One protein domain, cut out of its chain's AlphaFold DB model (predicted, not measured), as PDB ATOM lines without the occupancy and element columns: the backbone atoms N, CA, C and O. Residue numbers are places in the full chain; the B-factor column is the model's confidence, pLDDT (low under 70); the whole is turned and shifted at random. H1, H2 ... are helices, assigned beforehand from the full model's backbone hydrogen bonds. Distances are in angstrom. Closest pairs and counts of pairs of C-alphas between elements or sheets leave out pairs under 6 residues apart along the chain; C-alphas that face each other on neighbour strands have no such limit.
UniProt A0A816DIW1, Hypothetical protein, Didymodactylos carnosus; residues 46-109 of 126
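This is residues 46 to 109 of the 126 residues of the protein "Hypothetical protein" of Didymodactylos carnosus (UniProt A0A816DIW1). One long helix, H4, makes the long axis of a loose, flattened model, with H1 side by side with its C-terminal half, running the opposite way. H2 and H3 make an open loop beyond H1: H2 leads away from H4, residues 70 to 75 stick out, and H3 folds back toward the start of H4. The printed part has 64 residues with four named helices, in the order H1, H2, H3, H4, and no named strand; the class is all helix. The whole is loose, with a radius of gyration of the C-alphas of 14.0 A, and spans 39 by 26 by 14 A.

H4, residues 85 to 106, touches H1, residues 46 to 59, at a shallow tilt of 18 degrees, opposite ways; their closest C-alphas, those of Phe 59 and Gln 99, are 5.3 A apart. H2, residues 61 to 69, only just touches H4, with 3 pairs of C-alphas within 8 A, and H4 touches H2 with residues 92 to 96 alone. The closest C-alphas of H2 and H4, those of Ile 61 and Met 95, are 7.5 A apart, and the tilt is steep at 62 degrees. H3, residues 75 to 82, is close to H4 but not clearly touching, with the C-alphas of Leu 80 and Val 88, the closest, 6.7 A apart. H1 and H2 meet only through their link. H3 is apart from H1 and from H2. In H1, H2 and H3 every O i to N i+4 pair is within hydrogen-bond range; in H4, 17 of 18 are.

H4 measures 31.7 A from C-alpha 85 at (182.902, 202.808, 232.513) to C-alpha 106 at (164.000, 210.999, 256.663). H1 measures 20.1 A and begins at C-alpha 46 at (167.651, 215.525, 267.015). H2 has 9 residues and H3 has 8.

The C-alphas of Ser 46 and Pro 84, 40.9 A apart, are the two farthest apart. The printed part has no cut, and its three links are tight. Residues 70 to 75 and 81 to 87, of which 85 to 87 belong to H4, stand free. The mean pLDDT of the printed part is 84.1, and residues 68 to 75 are under 70.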
ATOM      1  N   SER A  46     166.767 214.645 267.789       86.56
ATOM      2  CA  SER A  46     167.651 215.525 267.015       86.56
ATOM      3  C   SER A  46     168.944 214.825 266.589       86.56
ATOM      4  O   SER A  46     169.301 214.876 265.417       86.56
ATOM      5  N   ALA A  47     169.599 214.096 267.499       89.06
ATOM      6  CA  ALA A  47     170.814 213.339 267.193       89.06
ATOM      7  C   ALA A  47     170.552 212.253 266.136       89.06
ATOM      8  O   ALA A  47     171.350 212.056 265.218       89.06
ATOM      9  N   LEU A  48     169.391 211.588 266.210       89.38
ATOM     10  CA  LEU A  48     168.957 210.656 265.170       89.38
ATOM     11  C   LEU A  48     168.777 211.360 263.822       89.38
ATOM     12  O   LEU A  48     169.215 210.849 262.791       89.38
ATOM     13  N   TYR A  49     168.109 212.512 263.819       90.38
ATOM     14  CA  TYR A  49     167.897 213.293 262.606       90.38
ATOM     15  C   TYR A  49     169.225 213.729 261.970       90.38
ATOM     16  O   TYR A  49     169.410 213.558 260.763       90.38
ATOM     17  N   GLU A  50     170.170 214.214 262.774       91.31
ATOM     18  CA  GLU A  50     171.520 214.575 262.334       91.31
ATOM     19  C   GLU A  50     172.253 213.378 261.728       91.31
ATOM     20  O   GLU A  50     172.795 213.486 260.628       91.31
ATOM     21  N   GLN A  51     172.198 212.213 262.378       93.12
ATOM     22  CA  GLN A  51     172.852 211.001 261.889       93.12
ATOM     23  C   GLN A  51     172.300 210.542 260.533       93.12
ATOM     24  O   GLN A  51     173.059 210.171 259.633       93.12
ATOM     25  N   ILE A  52     170.977 210.565 260.354       92.00
ATOM     26  CA  ILE A  52     170.354 210.179 259.081       92.00
ATOM     27  C   ILE A  52     170.670 211.228 257.999       92.00
ATOM     28  O   ILE A  52     170.994 210.872 256.864       92.00
ATOM     29  N   THR A  53     170.644 212.515 258.349       91.75
ATOM     30  CA  THR A  53     170.997 213.616 257.438       91.75
ATOM     31  C   THR A  53     172.459 213.540 257.000       91.75
ATOM     32  O   THR A  53     172.765 213.766 255.827       91.75
ATOM     33  N   PHE A  54     173.362 213.154 257.903       93.44
ATOM     34  CA  PHE A  54     174.762 212.886 257.591       93.44
ATOM     35  C   PHE A  54     174.896 211.804 256.511       93.44
ATOM     36  O   PHE A  54     175.573 212.022 255.505       93.44
ATOM     37  N   PHE A  55     174.187 210.678 256.650       93.44
ATOM     38  CA  PHE A  55     174.192 209.634 255.622       93.44
ATOM     39  C   PHE A  55     173.619 210.119 254.286       93.44
ATOM     40  O   PHE A  55     174.189 209.821 253.235       93.44
ATOM     41  N   LEU A  56     172.545 210.916 254.298       91.62
ATOM     42  CA  LEU A  56     171.995 211.497 253.070       91.62
ATOM     43  C   LEU A  56     173.024 212.399 252.376       91.62
ATOM     44  O   LEU A  56     173.163 212.358 251.153       91.62
ATOM     45  N   HIS A  57     173.767 213.194 253.149       90.12
ATOM     46  CA  HIS A  57     174.827 214.029 252.604       90.12
ATOM     47  C   HIS A  57     175.950 213.183 251.993       90.12
ATOM     48  O   HIS A  57     176.393 213.493 250.885       90.12
ATOM     49  N   MET A  58     176.379 212.127 252.682       90.31
ATOM     50  CA  MET A  58     177.460 211.247 252.239       90.31
ATOM     51  C   MET A  58     177.142 210.550 250.909       90.31
ATOM     52  O   MET A  58     178.025 210.406 250.065       90.31
ATOM     53  N   PHE A  59     175.883 210.160 250.689       91.06
ATOM     54  CA  PHE A  59     175.466 209.474 249.461       91.06
ATOM     55  C   PHE A  59     175.059 210.412 248.311       91.06
ATOM     56  O   PHE A  59     174.841 209.946 247.194       91.06
ATOM     57  N   ASN A  60     174.990 211.728 248.536       87.12
ATOM     58  CA  ASN A  60     174.570 212.689 247.514       87.12
ATOM     59  C   ASN A  60     175.703 213.017 246.522       87.12
ATOM     60  O   ASN A  60     176.470 213.973 246.689       87.12
ATOM     61  N   ILE A  61     175.767 212.237 245.441       80.38
ATOM     62  CA  ILE A  61     176.774 212.387 244.382       80.38
ATOM     63  C   ILE A  61     176.622 213.712 243.626       80.38
ATOM     64  O   ILE A  61     177.620 214.311 243.229       80.38
ATOM     65  N   GLU A  62     175.400 214.191 243.391       81.44
ATOM     66  CA  GLU A  62     175.183 215.437 242.644       81.44
ATOM     67  C   GLU A  62     175.766 216.643 243.376       81.44
ATOM     68  O   GLU A  62     176.424 217.495 242.773       81.44
ATOM     69  N   ARG A  63     175.565 216.692 244.695       81.69
ATOM     70  CA  ARG A  63     176.162 217.709 245.559       81.69
ATOM     71  C   ARG A  63     177.682 217.615 245.526       81.69
ATOM     72  O   ARG A  63     178.341 218.646 245.419       81.69
ATOM     73  N   TYR A  64     178.223 216.401 245.552       77.62
ATOM     74  CA  TYR A  64     179.657 216.180 245.424       77.62
ATOM     75  C   TYR A  64     180.203 216.707 244.089       77.62
ATOM     76  O   TYR A  64     181.132 217.508 244.085       77.62
ATOM     77  N   LYS A  65     179.567 216.371 242.960       76.12
ATOM     78  CA  LYS A  65     179.937 216.880 241.625       76.12
ATOM     79  C   LYS A  65     179.923 218.410 241.559       76.12
ATOM     80  O   LYS A  65     180.833 218.997 240.982       76.12
ATOM     81  N   LYS A  66     178.929 219.063 242.175       80.06
ATOM     82  CA  LYS A  66     178.838 220.534 242.239       80.06
ATOM     83  C   LYS A  66     179.969 221.163 243.059       80.06
ATOM     84  O   LYS A  66     180.540 222.158 242.629       80.06
ATOM     85  N   LEU A  67     180.306 220.587 244.214       74.50
ATOM     86  CA  LEU A  67     181.410 221.065 245.062       74.50
ATOM     87  C   LEU A  67     182.775 220.864 244.383       74.50
ATOM     88  O   LEU A  67     183.639 221.741 244.410       74.50
ATOM     89  N   MET A  68     182.943 219.720 243.726       65.31
ATOM     90  CA  MET A  68     184.180 219.313 243.061       65.31
ATOM     91  C   MET A  68     184.421 220.059 241.748       65.31
ATOM     92  O   MET A  68     185.568 220.372 241.444       65.31
ATOM     93  N   GLY A  69     183.364 220.411 241.008       63.31
ATOM     94  CA  GLY A  69     183.464 221.182 239.763       63.31
ATOM     95  C   GLY A  69     184.100 222.568 239.932       63.31
ATOM     96  O   GLY A  69     184.659 223.101 238.978       63.31
ATOM     97  N   ASN A  70     184.085 223.121 241.149       58.88
ATOM     98  CA  ASN A  70     184.725 224.397 241.479       58.88
ATOM     99  C   ASN A  70     186.185 224.252 241.948       58.88
ATOM    100  O   ASN A  70     186.898 225.250 242.057       58.88
ATOM    101  N   THR A  71     186.653 223.029 242.213       59.59
ATOM    102  CA  THR A  71     187.970 222.767 242.808       59.59
ATOM    103  C   THR A  71     188.883 222.127 241.761       59.59
ATOM    104  O   THR A  71     188.663 221.001 241.329       59.59
ATOM    105  N   LYS A  72     189.919 222.854 241.318       53.72
ATOM    106  CA  LYS A  72     190.790 222.520 240.162       53.72
ATOM    107  C   LYS A  72     191.663 221.253 240.298       53.72
ATOM    108  O   LYS A  72     192.535 221.034 239.464       53.72
ATOM    109  N   SER A  73     191.495 220.425 241.321       60.47
ATOM    110  CA  SER A  73     192.422 219.328 241.612       60.47
ATOM    111  C   SER A  73     191.713 218.235 242.385       60.47
ATOM    112  O   SER A  73     191.563 218.329 243.599       60.47
ATOM    113  N   ASN A  74     191.274 217.193 241.687       61.62
ATOM    114  CA  ASN A  74     190.523 216.124 242.320       61.62
ATOM    115  C   ASN A  74     191.143 214.779 241.959       61.62
ATOM    116  O   ASN A  74     190.886 214.225 240.892       61.62
ATOM    117  N   GLN A  75     191.916 214.221 242.894       66.75
ATOM    118  CA  GLN A  75     192.427 212.843 242.839       66.75
ATOM    119  C   GLN A  75     191.306 211.825 242.540       66.75
ATOM    120  O   GLN A  75     191.529 210.783 241.929       66.75
ATOM    121  N   ILE A  76     190.069 212.155 242.912       71.94
ATOM    122  CA  ILE A  76     188.886 211.331 242.665       71.94
ATOM    123  C   ILE A  76     188.469 211.343 241.193       71.94
ATOM    124  O   ILE A  76     188.101 210.292 240.678       71.94
ATOM    125  N   ASP A  77     188.609 212.460 240.474       75.25
ATOM    126  CA  ASP A  77     188.338 212.486 239.032       75.25
ATOM    127  C   ASP A  77     189.380 211.671 238.261       75.25
ATOM    128  O   ASP A  77     189.033 211.001 237.289       75.25
ATOM    129  N   SER A  78     190.646 211.664 238.702       78.00
ATOM    130  CA  SER A  78     191.658 210.768 238.125       78.00
ATOM    131  C   SER A  78     191.360 209.294 238.408       78.00
ATOM    132  O   SER A  78     191.470 208.479 237.495       78.00
ATOM    133  N   VAL A  79     190.911 208.948 239.621       80.38
ATOM    134  CA  VAL A  79     190.526 207.568 239.965       80.38
ATOM    135  C   VAL A  79     189.309 207.127 239.149       80.38
ATOM    136  O   VAL A  79     189.335 206.062 238.535       80.38
ATOM    137  N   LEU A  80     188.270 207.961 239.055       79.38
ATOM    138  CA  LEU A  80     187.067 207.663 238.272       79.38
ATOM    139  C   LEU A  80     187.367 207.509 236.777       79.38
ATOM    140  O   LEU A  80     186.786 206.637 236.140       79.38
ATOM    141  N   LYS A  81     188.289 208.308 236.222       82.12
ATOM    142  CA  LYS A  81     188.748 208.168 234.828       82.12
ATOM    143  C   LYS A  81     189.592 206.915 234.594       82.12
ATOM    144  O   LYS A  81     189.624 206.424 233.472       82.12
ATOM    145  N   SER A  82     190.278 206.420 235.624       85.62
ATOM    146  CA  SER A  82     191.098 205.205 235.540       85.62
ATOM    147  C   SER A  82     190.277 203.911 235.615       85.62
ATOM    148  O   SER A  82     190.755 202.846 235.232       85.62
ATOM    149  N   LEU A  83     189.036 204.002 236.101       86.81
ATOM    150  CA  LEU A  83     188.127 202.873 236.235       86.81
ATOM    151  C   LEU A  83     187.361 202.599 234.925       86.81
ATOM    152  O   LEU A  83     186.973 203.533 234.221       86.81
ATOM    153  N   PRO A  84     187.055 201.324 234.619       92.69
ATOM    154  CA  PRO A  84     186.134 200.972 233.546       92.69
ATOM    155  C   PRO A  84     184.769 201.656 233.701       92.69
ATOM    156  O   PRO A  84     184.191 201.675 234.791       92.69
ATOM    157  N   SER A  85     184.213 202.134 232.583       88.25
ATOM    158  CA  SER A  85     182.902 202.808 232.513       88.25
ATOM    159  C   SER A  85     181.785 202.037 233.230       88.25
ATOM    160  O   SER A  85     180.993 202.626 233.964       88.25
ATOM    161  N   GLU A  86     181.755 200.710 233.089       91.81
ATOM    162  CA  GLU A  86     180.733 199.868 233.720       91.81
ATOM    163  C   GLU A  86     180.825 199.855 235.252       91.81
ATOM    164  O   GLU A  86     179.799 199.886 235.934       91.81
ATOM    165  N   ILE A  87     182.038 199.910 235.811       90.56
ATOM    166  CA  ILE A  87     182.238 199.999 237.264       90.56
ATOM    167  C   ILE A  87     181.754 201.359 237.772       90.56
ATOM    168  O   ILE A  87     181.054 201.428 238.780       90.56
ATOM    169  N   VAL A  88     182.068 202.440 237.054       87.69
ATOM    170  CA  VAL A  88     181.630 203.794 237.422       87.69
ATOM    171  C   VAL A  88     180.101 203.903 237.417       87.69
ATOM    172  O   VAL A  88     179.520 204.430 238.368       87.69
ATOM    173  N   LYS A  89     179.433 203.346 236.398       89.25
ATOM    174  CA  LYS A  89     177.964 203.279 236.345       89.25
ATOM    175  C   LYS A  89     177.385 202.498 237.525       89.25
ATOM    176  O   LYS A  89     176.417 202.955 238.135       89.25
ATOM    177  N   LEU A  90     177.972 201.347 237.862       92.50
ATOM    178  CA  LEU A  90     177.521 200.519 238.981       92.50
ATOM    179  C   LEU A  90     177.675 201.243 240.325       92.50
ATOM    180  O   LEU A  90     176.749 201.237 241.133       92.50
ATOM    181  N   LEU A  91     178.805 201.921 240.546       88.69
ATOM    182  CA  LEU A  91     179.037 202.727 241.748       88.69
ATOM    183  C   LEU A  91     177.972 203.815 241.907       88.69
ATOM    184  O   LEU A  91     177.407 203.971 242.989       88.69
ATOM    185  N   TRP A  92     177.651 204.540 240.832       87.88
ATOM    186  CA  TRP A  92     176.606 205.567 240.872       87.88
ATOM    187  C   TRP A  92     175.221 204.989 241.139       87.88
ATOM    188  O   TRP A  92     174.466 205.564 241.923       87.88
ATOM    189  N   LYS A  93     174.897 203.841 240.538       92.31
ATOM    190  CA  LYS A  93     173.637 203.142 240.801       92.31
ATOM    191  C   LYS A  93     173.512 202.773 242.283       92.31
ATOM    192  O   LYS A  93     172.520 203.137 242.907       92.31
ATOM    193  N   ASN A  94     174.536 202.140 242.854       93.12
ATOM    194  CA  ASN A  94     174.528 201.703 244.252       93.12
ATOM    195  C   ASN A  94     174.416 202.889 245.222       93.12
ATOM    196  O   ASN A  94     173.650 202.845 246.180       93.12
ATOM    197  N   MET A  95     175.139 203.976 244.959       91.31
ATOM    198  CA  MET A  95     175.060 205.194 245.771       91.31
ATOM    199  C   MET A  95     173.672 205.841 245.712       91.31
ATOM    200  O   MET A  95     173.149 206.254 246.746       91.31
ATOM    201  N   ASN A  96     173.034 205.867 244.536       91.69
ATOM    202  CA  ASN A  96     171.658 206.347 244.400       91.69
ATOM    203  C   ASN A  96     170.660 205.458 245.158       91.69
ATOM    204  O   ASN A  96     169.749 205.974 245.803       91.69
ATOM    205  N   GLU A  97     170.827 204.135 245.119       94.12
ATOM    206  CA  GLU A  97     169.988 203.202 245.884       94.12
ATOM    207  C   GLU A  97     170.132 203.419 247.399       94.12
ATOM    208  O   GLU A  97     169.128 203.456 248.119       94.12
ATOM    209  N   LEU A  98     171.358 203.643 247.883       94.19
ATOM    210  CA  LEU A  98     171.626 203.991 249.281       94.19
ATOM    211  C   LEU A  98     170.993 205.331 249.660       94.19
ATOM    212  O   LEU A  98     170.322 205.426 250.689       94.19
ATOM    213  N   GLN A  99     171.127 206.348 248.808       94.06
ATOM    214  CA  GLN A  99     170.499 207.647 249.028       94.06
ATOM    215  C   GLN A  99     168.972 207.518 249.127       94.06
ATOM    216  O   GLN A  99     168.375 208.041 250.066       94.06
ATOM    217  N   GLN A 100     168.336 206.773 248.218       92.81
ATOM    218  CA  GLN A 100     166.892 206.510 248.261       92.81
ATOM    219  C   GLN A 100     166.482 205.720 249.506       92.81
ATOM    220  O   GLN A 100     165.400 205.926 250.062       92.81
ATOM    221  N   HIS A 101     167.323 204.789 249.962       93.44
ATOM    222  CA  HIS A 101     167.075 204.067 251.200       93.44
ATOM    223  C   HIS A 101     167.034 205.023 252.394       93.44
ATOM    224  O   HIS A 101     166.049 205.002 253.127       93.44
ATOM    225  N   VAL A 102     168.030 205.900 252.533       92.81
ATOM    226  CA  VAL A 102     168.101 206.897 253.614       92.81
ATOM    227  C   VAL A 102     166.967 207.925 253.518       92.81
ATOM    228  O   VAL A 102     166.335 208.232 254.531       92.81
ATOM    229  N   ASP A 103     166.630 208.390 252.311       90.88
ATOM    230  CA  ASP A 103     165.537 209.345 252.072       90.88
ATOM    231  C   ASP A 103     164.188 208.821 252.600       90.88
ATOM    232  O   ASP A 103     163.420 209.551 253.230       90.88
ATOM    233  N   ARG A 104     163.928 207.513 252.457       91.06
ATOM    234  CA  ARG A 104     162.725 206.874 253.023       91.06
ATOM    235  C   ARG A 104     162.654 206.955 254.549       91.06
ATOM    236  O   ARG A 104     161.546 206.965 255.085       91.06
ATOM    237  N   PHE A 105     163.786 206.990 255.253       88.75
ATOM    238  CA  PHE A 105     163.802 207.153 256.711       88.75
ATOM    239  C   PHE A 105     163.607 208.609 257.123       88.75
ATOM    240  O   PHE A 105     162.861 208.858 258.068       88.75
ATOM    241  N   ILE A 106     164.192 209.564 256.394       86.94
ATOM    242  CA  ILE A 106     164.000 210.999 256.663       86.94
ATOM    243  C   ILE A 106     162.538 211.394 256.482       86.94
ATOM    244  O   ILE A 106     161.990 212.072 257.341       86.94
ATOM    245  N   ARG A 107     161.863 210.908 255.434       85.00
ATOM    246  CA  ARG A 107     160.433 211.198 255.206       85.00
ATOM    247  C   ARG A 107     159.507 210.686 256.310       85.00
ATOM    248  O   ARG A 107     158.391 211.173 256.439       85.00
ATOM    249  N   LYS A 108     159.944 209.684 257.079       83.81
ATOM    250  CA  LYS A 108     159.216 209.183 258.256       83.81
ATOM    251  C   LYS A 108     159.535 209.978 259.522       83.81
ATOM    252  O   LYS A 108     158.847 209.799 260.523       83.81
ATOM    253  N   ASN A 109     160.586 210.790 259.502       77.62
ATOM    254  CA  ASN A 109     161.014 211.596 260.631       77.62
ATOM    255  C   ASN A 109     160.260 212.941 260.626       77.62
ATOM    256  O   ASN A 109     160.179 213.611 259.599       77.62
TER     257      ASN A 109